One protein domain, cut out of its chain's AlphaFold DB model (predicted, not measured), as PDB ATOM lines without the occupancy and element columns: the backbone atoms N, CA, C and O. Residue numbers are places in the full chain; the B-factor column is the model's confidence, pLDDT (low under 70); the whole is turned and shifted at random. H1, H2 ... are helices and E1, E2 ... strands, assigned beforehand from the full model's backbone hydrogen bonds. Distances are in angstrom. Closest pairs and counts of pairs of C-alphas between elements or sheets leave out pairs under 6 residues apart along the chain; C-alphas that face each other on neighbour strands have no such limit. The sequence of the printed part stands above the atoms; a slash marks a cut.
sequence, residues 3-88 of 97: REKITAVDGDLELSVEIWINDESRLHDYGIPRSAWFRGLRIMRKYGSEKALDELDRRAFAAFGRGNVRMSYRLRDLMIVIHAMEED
ATOM      1  N   ARG A   3      -2.819 -16.392   5.874       64.12
ATOM      2  CA  ARG A   3      -2.795 -17.862   5.880       64.12
ATOM      3  C   ARG A   3      -2.496 -18.347   7.291       64.12
ATOM      4  O   ARG A   3      -1.512 -17.916   7.886       64.12
ATOM      5  N   GLU A   4      -3.328 -19.237   7.807       80.12
ATOM      6  CA  GLU A   4      -3.095 -19.936   9.070       80.12
ATOM      7  C   GLU A   4      -3.043 -21.433   8.791       80.12
ATOM      8  O   GLU A   4      -3.956 -21.989   8.190       80.12
ATOM      9  N   LYS A   5      -1.956 -22.092   9.194       72.69
ATOM     10  CA  LYS A   5      -1.813 -23.542   9.080       72.69
ATOM     11  C   LYS A   5      -1.880 -24.142  10.473       72.69
ATOM     12  O   LYS A   5      -1.071 -23.802  11.331       72.69
ATOM     13  N   ILE A   6      -2.845 -25.024  10.681       82.12
ATOM     14  CA  ILE A   6      -2.986 -25.818  11.894       82.12
ATOM     15  C   ILE A   6      -2.599 -27.241  11.526       82.12
ATOM     16  O   ILE A   6      -3.141 -27.808  10.580       82.12
ATOM     17  N   THR A   7      -1.660 -27.811  12.266       76.94
ATOM     18  CA  THR A   7      -1.176 -29.175  12.041       76.94
ATOM     19  C   THR A   7      -1.413 -29.969  13.314       76.94
ATOM     20  O   THR A   7      -1.079 -29.494  14.400       76.94
ATOM     21  N   ALA A   8      -2.022 -31.142  13.190       73.50
ATOM     22  CA  ALA A   8      -2.290 -32.064  14.281       73.50
ATOM     23  C   ALA A   8      -1.818 -33.458  13.872       73.50
ATOM     24  O   ALA A   8      -2.042 -33.880  12.741       73.50
ATOM     25  N   VAL A   9      -1.170 -34.165  14.791       73.94
ATOM     26  CA  VAL A   9      -0.691 -35.534  14.573       73.94
ATOM     27  C   VAL A   9      -1.424 -36.447  15.548       73.94
ATOM     28  O   VAL A   9      -1.465 -36.147  16.742       73.94
ATOM     29  N   ASP A  10      -2.007 -37.532  15.042       71.38
ATOM     30  CA  ASP A  10      -2.649 -38.585  15.832       71.38
ATOM     31  C   ASP A  10      -2.130 -39.958  15.378       71.38
ATOM     32  O   ASP A  10      -2.479 -40.456  14.306       71.38
ATOM     33  N   GLY A  11      -1.230 -40.547  16.169       81.00
ATOM     34  CA  GLY A  11      -0.517 -41.772  15.797       81.00
ATOM     35  C   GLY A  11       0.326 -41.585  14.531       81.00
ATOM     36  O   GLY A  11       1.188 -40.710  14.487       81.00
ATOM     37  N   ASP A  12       0.054 -42.396  13.506       82.94
ATOM     38  CA  ASP A  12       0.728 -42.345  12.197       82.94
ATOM     39  C   ASP A  12       0.070 -41.356  11.209       82.94
ATOM     40  O   ASP A  12       0.484 -41.256  10.053       82.94
ATOM     41  N   LEU A  13      -0.982 -40.641  11.626       51.69
ATOM     42  CA  LEU A  13      -1.719 -39.704  10.777       51.69
ATOM     43  C   LEU A  13      -1.328 -38.256  11.076       51.69
ATOM     44  O   LEU A  13      -1.463 -37.778  12.201       51.69
ATOM     45  N   GLU A  14      -0.926 -37.531  10.033       70.25
ATOM     46  CA  GLU A  14      -0.760 -36.078  10.062       70.25
ATOM     47  C   GLU A  14      -1.958 -35.405   9.378       70.25
ATOM     48  O   GLU A  14      -2.204 -35.566   8.181       70.25
ATOM     49  N   LEU A  15      -2.712 -34.626  10.150       59.28
ATOM     50  CA  LEU A  15      -3.751 -33.729   9.665       59.28
ATOM     51  C   LEU A  15      -3.188 -32.316   9.562       59.28
ATOM     52  O   LEU A  15      -2.759 -31.727  10.552       59.28
ATOM     53  N   SER A  16      -3.267 -31.733   8.368       67.69
ATOM     54  CA  SER A  16      -3.015 -30.308   8.175       67.69
ATOM     55  C   SER A  16      -4.278 -29.611   7.677       67.69
ATOM     56  O   SER A  16      -4.934 -30.064   6.742       67.69
ATOM     57  N   VAL A  17      -4.637 -28.515   8.339       61.22
ATOM     58  CA  VAL A  17      -5.729 -27.621   7.962       61.22
ATOM     59  C   VAL A  17      -5.108 -26.279   7.620       61.22
ATOM     60  O   VAL A  17      -4.494 -25.635   8.470       61.22
ATOM     61  N   GLU A  18      -5.267 -25.850   6.374       56.72
ATOM     62  CA  GLU A  18      -4.844 -24.526   5.928       56.72
ATOM     63  C   GLU A  18      -6.055 -23.614   5.751       56.72
ATOM     64  O   GLU A  18      -6.964 -23.887   4.970       56.72
ATOM     65  N   ILE A  19      -6.060 -22.514   6.495       65.56
ATOM     66  CA  ILE A  19      -7.103 -21.499   6.495       65.56
ATOM     67  C   ILE A  19      -6.582 -20.291   5.718       65.56
ATOM     68  O   ILE A  19      -5.596 -19.666   6.108       65.56
ATOM     69  N   TRP A  20      -7.270 -19.945   4.634       56.12
ATOM     70  CA  TRP A  20      -6.979 -18.775   3.807       56.12
ATOM     71  C   TRP A  20      -8.045 -17.703   4.040       56.12
ATOM     72  O   TRP A  20      -9.174 -17.815   3.555       56.12
ATOM     73  N   ILE A  21      -7.689 -16.657   4.780       59.94
ATOM     74  CA  ILE A  21      -8.548 -15.500   5.044       59.94
ATOM     75  C   ILE A  21      -8.242 -14.453   3.966       59.94
ATOM     76  O   ILE A  21      -7.169 -13.840   3.956       59.94
ATOM     77  N   ASN A  22      -9.164 -14.300   3.013       58.94
ATOM     78  CA  ASN A  22      -9.115 -13.262   1.985       58.94
ATOM     79  C   ASN A  22     -10.253 -12.266   2.248       58.94
ATOM     80  O   ASN A  22     -11.388 -12.705   2.412       58.94
ATOM     81  N   ASP A  23      -9.923 -10.974   2.294       54.81
ATOM     82  CA  ASP A  23     -10.870  -9.870   2.505       54.81
ATOM     83  C   ASP A  23     -11.448  -9.340   1.175       54.81
ATOM     84  O   ASP A  23     -12.230  -8.393   1.160       54.81
ATOM     85  N   GLU A  24     -11.053  -9.926   0.043       48.38
ATOM     86  CA  GLU A  24     -11.644  -9.638  -1.263       48.38
ATOM     87  C   GLU A  24     -13.057 -10.232  -1.357       48.38
ATOM     88  O   GLU A  24     -13.274 -11.397  -1.007       48.38
ATOM     89  N   SER A  25     -14.009  -9.430  -1.854       45.03
ATOM     90  CA  SER A  25     -15.379  -9.859  -2.167       45.03
ATOM     91  C   SER A  25     -15.309 -11.024  -3.147       45.03
ATOM     92  O   SER A  25     -15.016 -10.838  -4.329       45.03
ATOM     93  N   ARG A  26     -15.520 -12.245  -2.655       52.88
ATOM     94  CA  ARG A  26     -15.493 -13.438  -3.503       52.88
ATOM     95  C   ARG A  26     -16.733 -13.446  -4.397       52.88
ATOM     96  O   ARG A  26     -17.778 -12.907  -4.021       52.88
ATOM     97  N   LEU A  27     -16.629 -14.112  -5.553       51.47
ATOM     98  CA  LEU A  27     -17.803 -14.716  -6.189       51.47
ATOM     99  C   LEU A  27     -18.580 -15.416  -5.053       51.47
ATOM    100  O   LEU A  27     -17.956 -16.056  -4.205       51.47
ATOM    101  N   HIS A  28     -19.891 -15.209  -4.958       57.19
ATOM    102  CA  HIS A  28     -20.761 -15.704  -3.874       57.19
ATOM    103  C   HIS A  28     -20.813 -14.903  -2.555       57.19
ATOM    104  O   HIS A  28     -21.489 -15.338  -1.615       57.19
ATOM    105  N   ASP A  29     -20.214 -13.708  -2.454       61.81
ATOM    106  CA  ASP A  29     -20.588 -12.768  -1.382       61.81
ATOM    107  C   ASP A  29     -21.921 -12.077  -1.716       61.81
ATOM    108  O   ASP A  29     -21.988 -10.905  -2.078       61.81
ATOM    109  N   TYR A  30     -23.023 -12.826  -1.617       67.62
ATOM    110  CA  TYR A  30     -24.376 -12.303  -1.850       67.62
ATOM    111  C   TYR A  30     -24.840 -11.325  -0.747       67.62
ATOM    112  O   TYR A  30     -26.018 -10.978  -0.686       67.62
ATOM    113  N   GLY A  31     -23.960 -10.921   0.182       74.19
ATOM    114  CA  GLY A  31     -24.326 -10.126   1.357       74.19
ATOM    115  C   GLY A  31     -25.231 -10.879   2.342       74.19
ATOM    116  O   GLY A  31     -25.852 -10.273   3.219       74.19
ATOM    117  N   ILE A  32     -25.329 -12.207   2.206       78.00
ATOM    118  CA  ILE A  32     -26.234 -13.044   2.992       78.00
ATOM    119  C   ILE A  32     -25.517 -13.551   4.247       78.00
ATOM    120  O   ILE A  32     -24.470 -14.198   4.151       78.00
ATOM    121  N   PRO A  33     -26.092 -13.357   5.448       78.62
ATOM    122  CA  PRO A  33     -25.469 -13.825   6.675       78.62
ATOM    123  C   PRO A  33     -25.334 -15.352   6.684       78.62
ATOM    124  O   PRO A  33     -26.263 -16.081   6.335       78.62
ATOM    125  N   ARG A  34     -24.211 -15.862   7.205       78.81
ATOM    126  CA  ARG A  34     -23.927 -17.307   7.347       78.81
ATOM    127  C   ARG A  34     -25.071 -18.111   7.989       78.81
ATOM    128  O   ARG A  34     -25.282 -19.279   7.675       78.81
ATOM    129  N   SER A  35     -25.830 -17.502   8.897       81.94
ATOM    130  CA  SER A  35     -26.987 -18.144   9.532       81.94
ATOM    131  C   SER A  35     -28.134 -18.436   8.555       81.94
ATOM    132  O   SER A  35     -28.822 -19.445   8.722       81.94
ATOM    133  N   ALA A  36     -28.331 -17.600   7.533       82.81
ATOM    134  CA  ALA A  36     -29.319 -17.824   6.483       82.81
ATOM    135  C   ALA A  36     -28.896 -18.972   5.558       82.81
ATOM    136  O   ALA A  36     -29.736 -19.813   5.249       82.81
ATOM    137  N   TRP A  37     -27.602 -19.110   5.255       83.56
ATOM    138  CA  TRP A  37     -27.053 -20.254   4.513       83.56
ATOM    139  C   TRP A  37     -27.383 -21.602   5.160       83.56
ATOM    140  O   TRP A  37     -27.986 -22.479   4.541       83.56
ATOM    141  N   PHE A  38     -27.075 -21.755   6.452       84.94
ATOM    142  CA  PHE A  38     -27.405 -22.983   7.186       84.94
ATOM    143  C   PHE A  38     -28.908 -23.249   7.253       84.94
ATOM    144  O   PHE A  38     -29.349 -24.402   7.308       84.94
ATOM    145  N   ARG A  39     -29.709 -22.182   7.286       88.19
ATOM    146  CA  ARG A  39     -31.160 -22.293   7.320       88.19
ATOM    147  C   ARG A  39     -31.716 -22.729   5.966       88.19
ATOM    148  O   ARG A  39     -32.551 -23.629   5.966       88.19
ATOM    149  N   GLY A  40     -31.225 -22.167   4.861       87.81
ATOM    150  CA  GLY A  40     -31.557 -22.591   3.498       87.81
ATOM    151  C   GLY A  40     -31.247 -24.070   3.288       87.81
ATOM    152  O   GLY A  40     -32.156 -24.839   2.982       87.81
ATOM    153  N   LEU A  41     -30.033 -24.509   3.651       86.31
ATOM    154  CA  LEU A  41     -29.632 -25.921   3.585       86.31
ATOM    155  C   LEU A  41     -30.596 -26.847   4.340       86.31
ATOM    156  O   LEU A  41     -30.975 -27.914   3.860       86.31
ATOM    157  N   ARG A  42     -31.002 -26.455   5.555       90.00
ATOM    158  CA  ARG A  42     -31.918 -27.254   6.377       90.00
ATOM    159  C   ARG A  42     -33.312 -27.343   5.762       90.00
ATOM    160  O   ARG A  42     -33.954 -28.384   5.877       90.00
ATOM    161  N   ILE A  43     -33.788 -26.257   5.159       89.62
ATOM    162  CA  ILE A  43     -35.090 -26.210   4.491       89.62
ATOM    163  C   ILE A  43     -35.059 -27.103   3.244       89.62
ATOM    164  O   ILE A  43     -35.922 -27.974   3.130       89.62
ATOM    165  N   MET A  44     -34.033 -26.972   2.395       89.94
ATOM    166  CA  MET A  44     -33.844 -27.819   1.208       89.94
ATOM    167  C   MET A  44     -33.800 -29.301   1.573       89.94
ATOM    168  O   MET A  44     -34.555 -30.093   1.022       89.94
ATOM    169  N   ARG A  45     -32.994 -29.684   2.576       86.12
ATOM    170  CA  ARG A  45     -32.908 -31.083   3.035       86.12
ATOM    171  C   ARG A  45     -34.242 -31.657   3.505       86.12
ATOM    172  O   ARG A  45     -34.435 -32.864   3.447       86.12
ATOM    173  N   LYS A  46     -35.134 -30.816   4.032       91.81
ATOM    174  CA  LYS A  46     -36.409 -31.264   4.595       91.81
ATOM    175  C   LYS A  46     -37.519 -31.362   3.551       91.81
ATOM    176  O   LYS A  46     -38.383 -32.222   3.690       91.81
ATOM    177  N   TYR A  47     -37.539 -30.463   2.572       90.19
ATOM    178  CA  TYR A  47     -38.685 -30.301   1.673       90.19
ATOM    179  C   TYR A  47     -38.360 -30.490   0.189       90.19
ATOM    180  O   TYR A  47     -39.298 -30.618  -0.593       90.19
ATOM    181  N   GLY A  48     -37.081 -30.540  -0.188       90.50
ATOM    182  CA  GLY A  48     -36.640 -30.325  -1.566       90.50
ATOM    183  C   GLY A  48     -36.545 -28.830  -1.885       90.50
ATOM    184  O   GLY A  48     -37.166 -28.008  -1.207       90.50
ATOM    185  N   SER A  49     -35.738 -28.476  -2.879       89.25
ATOM    186  CA  SER A  49     -35.502 -27.092  -3.301       89.25
ATOM    187  C   SER A  49     -36.737 -26.446  -3.919       89.25
ATOM    188  O   SER A  49     -37.197 -25.434  -3.408       89.25
ATOM    189  N   GLU A  50     -37.337 -27.080  -4.925       92.69
ATOM    190  CA  GLU A  50     -38.523 -26.581  -5.636       92.69
ATOM    191  C   GLU A  50     -39.667 -26.236  -4.665       92.69
ATOM    192  O   GLU A  50     -40.096 -25.089  -4.543       92.69
ATOM    193  N   LYS A  51     -40.065 -27.204  -3.833       93.19
ATOM    194  CA  LYS A  51     -41.112 -27.007  -2.820       93.19
ATOM    195  C   LYS A  51     -40.734 -25.969  -1.758       93.19
ATOM    196  O   LYS A  51     -41.614 -25.326  -1.180       93.19
ATOM    197  N   ALA A  52     -39.448 -25.843  -1.435       93.62
ATOM    198  CA  ALA A  52     -38.977 -24.822  -0.510       93.62
ATOM    199  C   ALA A  52     -39.094 -23.421  -1.115       93.62
ATOM    200  O   ALA A  52     -39.562 -22.522  -0.417       93.62
ATOM    201  N   LEU A  53     -38.703 -23.246  -2.377       95.00
ATOM    202  CA  LEU A  53     -38.782 -21.977  -3.098       95.00
ATOM    203  C   LEU A  53     -40.231 -21.503  -3.224       95.00
ATOM    204  O   LEU A  53     -40.526 -20.381  -2.813       95.00
ATOM    205  N   ASP A  54     -41.145 -22.380  -3.647       96.12
ATOM    206  CA  ASP A  54     -42.574 -22.059  -3.765       96.12
ATOM    207  C   ASP A  54     -43.173 -21.573  -2.438       96.12
ATOM    208  O   ASP A  54     -43.868 -20.554  -2.357       96.12
ATOM    209  N   GLU A  55     -42.896 -22.294  -1.349       95.94
ATOM    210  CA  GLU A  55     -43.441 -21.953  -0.038       95.94
ATOM    211  C   GLU A  55     -42.789 -20.690   0.546       95.94
ATOM    212  O   GLU A  55     -43.454 -19.923   1.255       95.94
ATOM    213  N   LEU A  56     -41.504 -20.452   0.268       95.50
ATOM    214  CA  LEU A  56     -40.808 -19.230   0.666       95.50
ATOM    215  C   LEU A  56     -41.363 -18.013  -0.075       95.50
ATOM    216  O   LEU A  56     -41.661 -17.018   0.590       95.50
ATOM    217  N   ASP A  57     -41.577 -18.101  -1.388       96.69
ATOM    218  CA  ASP A  57     -42.116 -16.996  -2.185       96.69
ATOM    219  C   ASP A  57     -43.549 -16.658  -1.761       96.69
ATOM    220  O   ASP A  57     -43.859 -15.509  -1.420       96.69
ATOM    221  N   ARG A  58     -44.404 -17.680  -1.606       97.50
ATOM    222  CA  ARG A  58     -45.774 -17.509  -1.103       97.50
ATOM    223  C   ARG A  58     -45.804 -16.798   0.252       97.50
ATOM    224  O   ARG A  58     -46.624 -15.903   0.488       97.50
ATOM    225  N   ARG A  59     -44.909 -17.174   1.173       96.50
ATOM    226  CA  ARG A  59     -44.798 -16.530   2.493       96.50
ATOM    227  C   ARG A  59     -44.223 -15.123   2.404       96.50
ATOM    228  O   ARG A  59     -44.685 -14.255   3.145       96.50
ATOM    229  N   ALA A  60     -43.248 -14.890   1.530       96.62
ATOM    230  CA  ALA A  60     -42.643 -13.581   1.326       96.62
ATOM    231  C   ALA A  60     -43.673 -12.584   0.789       96.62
ATOM    232  O   ALA A  60     -43.757 -11.461   1.297       96.62
ATOM    233  N   PHE A  61     -44.507 -13.017  -0.160       97.12
ATOM    234  CA  PHE A  61     -45.614 -12.233  -0.698       97.12
ATOM    235  C   PHE A  61     -46.666 -11.930   0.378       97.12
ATOM    236  O   PHE A  61     -47.031 -10.775   0.595       97.12
ATOM    237  N   ALA A  62     -47.083 -12.939   1.152       97.31
ATOM    238  CA  ALA A  62     -48.045 -12.748   2.238       97.31
ATOM    239  C   ALA A  62     -47.509 -11.880   3.394       97.31
ATOM    240  O   ALA A  62     -48.289 -11.250   4.112       97.31
ATOM    241  N   ALA A  63     -46.194 -11.876   3.632       96.62
ATOM    242  CA  ALA A  63     -45.551 -11.000   4.607       96.62
ATOM    243  C   ALA A  63     -45.524  -9.551   4.109       96.62
ATOM    244  O   ALA A  63     -45.864  -8.641   4.866       96.62
ATOM    245  N   PHE A  64     -45.193  -9.351   2.831       96.25
ATOM    246  CA  PHE A  64     -45.212  -8.041   2.189       96.25
ATOM    247  C   PHE A  64     -46.618  -7.429   2.184       96.25
ATOM    248  O   PHE A  64     -46.789  -6.302   2.640       96.25
ATOM    249  N   GLY A  65     -47.641  -8.199   1.793       96.62
ATOM    250  CA  GLY A  65     -49.038  -7.745   1.795       96.62
ATOM    251  C   GLY A  65     -49.575  -7.357   3.181       96.62
ATOM    252  O   GLY A  65     -50.515  -6.579   3.280       96.62
ATOM    253  N   ARG A  66     -48.952  -7.845   4.263       96.62
ATOM    254  CA  ARG A  66     -49.253  -7.454   5.654       96.62
ATOM    255  C   ARG A  66     -48.397  -6.285   6.164       96.62
ATOM    256  O   ARG A  66     -48.389  -6.017   7.361       96.62
ATOM    257  N   GLY A  67     -47.628  -5.633   5.291       96.25
ATOM    258  CA  GLY A  67     -46.706  -4.550   5.645       96.25
ATOM    259  C   GLY A  67     -45.426  -5.011   6.350       96.25
ATOM    260  O   GLY A  67     -44.610  -4.185   6.756       96.25
ATOM    261  N   ASN A  68     -45.188  -6.321   6.490       96.25
ATOM    262  CA  ASN A  68     -43.980  -6.852   7.122       96.25
ATOM    263  C   ASN A  68     -42.850  -7.022   6.098       96.25
ATOM    264  O   ASN A  68     -42.420  -8.132   5.768       96.25
ATOM    265  N   VAL A  69     -42.358  -5.886   5.607       95.12
ATOM    266  CA  VAL A  69     -41.318  -5.808   4.571       95.12
ATOM    267  C   VAL A  69     -40.030  -6.508   5.015       95.12
ATOM    268  O   VAL A  69     -39.446  -7.282   4.261       95.12
ATOM    269  N   ARG A  70     -39.629  -6.334   6.282       93.88
ATOM    270  CA  ARG A  70     -38.421  -6.966   6.839       93.88
ATOM    271  C   ARG A  70     -38.481  -8.493   6.789       93.88
ATOM    272  O   ARG A  70     -37.466  -9.138   6.535       93.88
ATOM    273  N   MET A  71     -39.644  -9.084   7.069       94.25
ATOM    274  CA  MET A  71     -39.814 -10.532   6.962       94.25
ATOM    275  C   MET A  71     -39.807 -10.986   5.503       94.25
ATOM    276  O   MET A  71     -39.212 -12.017   5.209       94.25
ATOM    277  N   SER A  72     -40.421 -10.215   4.603       95.06
ATOM    278  CA  SER A  72     -40.395 -10.512   3.168       95.06
ATOM    279  C   SER A  72     -38.959 -10.604   2.643       95.06
ATOM    280  O   SER A  72     -38.598 -11.621   2.056       95.06
ATOM    281  N   TYR A  73     -38.106  -9.623   2.960       91.38
ATOM    282  CA  TYR A  73     -36.693  -9.663   2.569       91.38
ATOM    283  C   TYR A  73     -35.947 -10.850   3.168       91.38
ATOM    284  O   TYR A  73     -35.306 -11.583   2.430       91.38
ATOM    285  N   ARG A  74     -36.128 -11.145   4.461       90.69
ATOM    286  CA  ARG A  74     -35.499 -12.330   5.073       90.69
ATOM    287  C   ARG A  74     -35.882 -13.647   4.401       90.69
ATOM    288  O   ARG A  74     -35.092 -14.583   4.413       90.69
ATOM    289  N   LEU A  75     -37.113 -13.759   3.908       94.19
ATOM    290  CA  LEU A  75     -37.563 -14.948   3.187       94.19
ATOM    291  C   LEU A  75     -36.953 -14.999   1.782       94.19
ATOM    292  O   LEU A  75     -36.542 -16.074   1.360       94.19
ATOM    293  N   ARG A  76     -36.811 -13.848   1.113       91.94
ATOM    294  CA  ARG A  76     -36.113 -13.737  -0.177       91.94
ATOM    295  C   ARG A  76     -34.616 -14.027  -0.064       91.94
ATOM    296  O   ARG A  76     -34.097 -14.739  -0.911       91.94
ATOM    297  N   ASP A  77     -33.951 -13.613   1.014       89.44
ATOM    298  CA  ASP A  77     -32.551 -13.980   1.276       89.44
ATOM    299  C   ASP A  77     -32.379 -15.506   1.333       89.44
ATOM    300  O   ASP A  77     -31.412 -16.051   0.811       89.44
ATOM    301  N   LEU A  78     -33.339 -16.224   1.930       91.50
ATOM    302  CA  LEU A  78     -33.315 -17.691   1.947       91.50
ATOM    303  C   LEU A  78     -33.521 -18.294   0.556       91.50
ATOM    304  O   LEU A  78     -32.983 -19.364   0.302       91.50
ATOM    305  N   MET A  79     -34.274 -17.640  -0.329       92.69
ATOM    306  CA  MET A  79     -34.410 -18.087  -1.717       92.69
ATOM    307  C   MET A  79     -33.100 -17.896  -2.479       92.69
ATOM    308  O   MET A  79     -32.669 -18.824  -3.149       92.69
ATOM    309  N   ILE A  80     -32.424 -16.752  -2.317       89.12
ATOM    310  CA  ILE A  80     -31.120 -16.497  -2.954       89.12
ATOM    311  C   ILE A  80     -30.095 -17.553  -2.519       89.12
ATOM    312  O   ILE A  80     -29.359 -18.058  -3.354       89.12
ATOM    313  N   VAL A  81     -30.095 -17.951  -1.239       88.50
ATOM    314  CA  VAL A  81     -29.274 -19.078  -0.755       88.50
ATOM    315  C   VAL A  81     -29.564 -20.364  -1.521       88.50
ATOM    316  O   VAL A  81     -28.632 -21.071  -1.883       88.50
ATOM    317  N   ILE A  82     -30.841 -20.702  -1.713       89.44
ATOM    318  CA  ILE A  82     -31.235 -21.948  -2.379       89.44
ATOM    319  C   ILE A  82     -30.822 -21.906  -3.852       89.44
ATOM    320  O   ILE A  82     -30.193 -22.853  -4.308       89.44
ATOM    321  N   HIS A  83     -31.076 -20.792  -4.545       88.38
ATOM    322  CA  HIS A  83     -30.636 -20.592  -5.928       88.38
ATOM    323  C   HIS A  83     -29.119 -20.690  -6.064       88.38
ATOM    324  O   HIS A  83     -28.641 -21.444  -6.899       88.38
ATOM    325  N   ALA A  84     -28.358 -20.019  -5.196       84.44
ATOM    326  CA  ALA A  84     -26.902 -20.122  -5.205       84.44
ATOM    327  C   ALA A  84     -26.434 -21.574  -5.001       84.44
ATOM    328  O   ALA A  84     -25.554 -22.046  -5.703       84.44
ATOM    329  N   MET A  85     -27.065 -22.332  -4.097       82.56
ATOM    330  CA  MET A  85     -26.720 -23.744  -3.882       82.56
ATOM    331  C   MET A  85     -27.058 -24.668  -5.062       82.56
ATOM    332  O   MET A  85     -26.439 -25.724  -5.173       82.56
ATOM    333  N   GLU A  86     -28.065 -24.337  -5.873       82.62
ATOM    334  CA  GLU A  86     -28.487 -25.155  -7.019       82.62
ATOM    335  C   GLU A  86     -27.791 -24.774  -8.326       82.62
ATOM    336  O   GLU A  86     -27.538 -25.651  -9.149       82.62
ATOM    337  N   GLU A  87     -27.504 -23.488  -8.516       73.38
ATOM    338  CA  GLU A  87     -27.010 -22.924  -9.774       73.38
ATOM    339  C   GLU A  87     -25.492 -22.694  -9.776       73.38
ATOM    340  O   GLU A  87     -24.913 -22.577 -10.858       73.38
ATOM    341  N   ASP A  88     -24.825 -22.673  -8.611       63.75
ATOM    342  CA  ASP A  88     -23.359 -22.609  -8.556       63.75
ATOM    343  C   ASP A  88     -22.751 -23.960  -8.970       63.75
ATOM    344  O   ASP A  88     -22.422 -24.826  -8.152       63.75
TER     345      ASP A  88
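AT A GLANCE: This is residues 3 to 88 of the 97 residues of an uncharacterized protein of Rhizobium esperanzae (UniProt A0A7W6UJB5). A long two-stranded hairpin, E1 and E2, and a small body of three helices lie at opposite ends of the domain, joined by a long link. In the body H2 and H3 fold back side by side as a helical hairpin, and H1 crosses H3; residues 9 to 14, round the turn of the strand hairpin, stick out free. The 86 printed residues hold two named strands and then three named helices, a mixed class; the sheet, order E1 - E2, is antiparallel. The whole is only just extended, close to loose, with a radius of gyration of the C-alphas of 18.3 A, and spans 60 by 29 by 21 A.

IN THESE COORDINATES: E1, residues 3 to 10, begins at C-alpha 3 (-2.795, -17.862, 5.880) and is 23.0 A long. E2, residues 13 to 21, measures 25.8 A. H1, residues 34 to 47, is 20.5 A long; H2, residues 49 to 65, 24.2 A; H3, residues 69 to 87, 26.5 A, ending at C-alpha 87 (-27.010, -22.924, -9.774).

HOW THE PARTS SIT: E1 and E2 form a hairpin at 164 degrees, with N 6 and O 17 within hydrogen-bond range at 2.8 A. E1 is apart from H1, H2 and H3. H1 touches H3, and H3 touches H1 with residues 77 to 82 alone; the closest C-alphas, those of Gly 40 and Leu 78, are 5.4 A apart, and the lines are only just about perpendicular at 71 degrees. H2 and H3, a helical hairpin, touch at a shallow tilt of 19 degrees, opposite ways; the closest C-alphas, Ala 60 and Ser 72, are 4.2 A apart. H1 and H2 only just touch, only at the corner, with 3 pairs of C-alphas within 8 A, the closest those of Met 44 and Ala 52 at 6.2 A. Every O i to N i+4 pair is within hydrogen-bond range in H1, H2 and H3.

THE WHOLE: The C-alphas farthest apart, Asp 12 and Gly 65, are 61.5 A apart. The printed part has no cut; the link from E2 to H1, residues 22 to 33, is long. pLDDT is under 70 at residues 3, 13, 15 to 30 and 88.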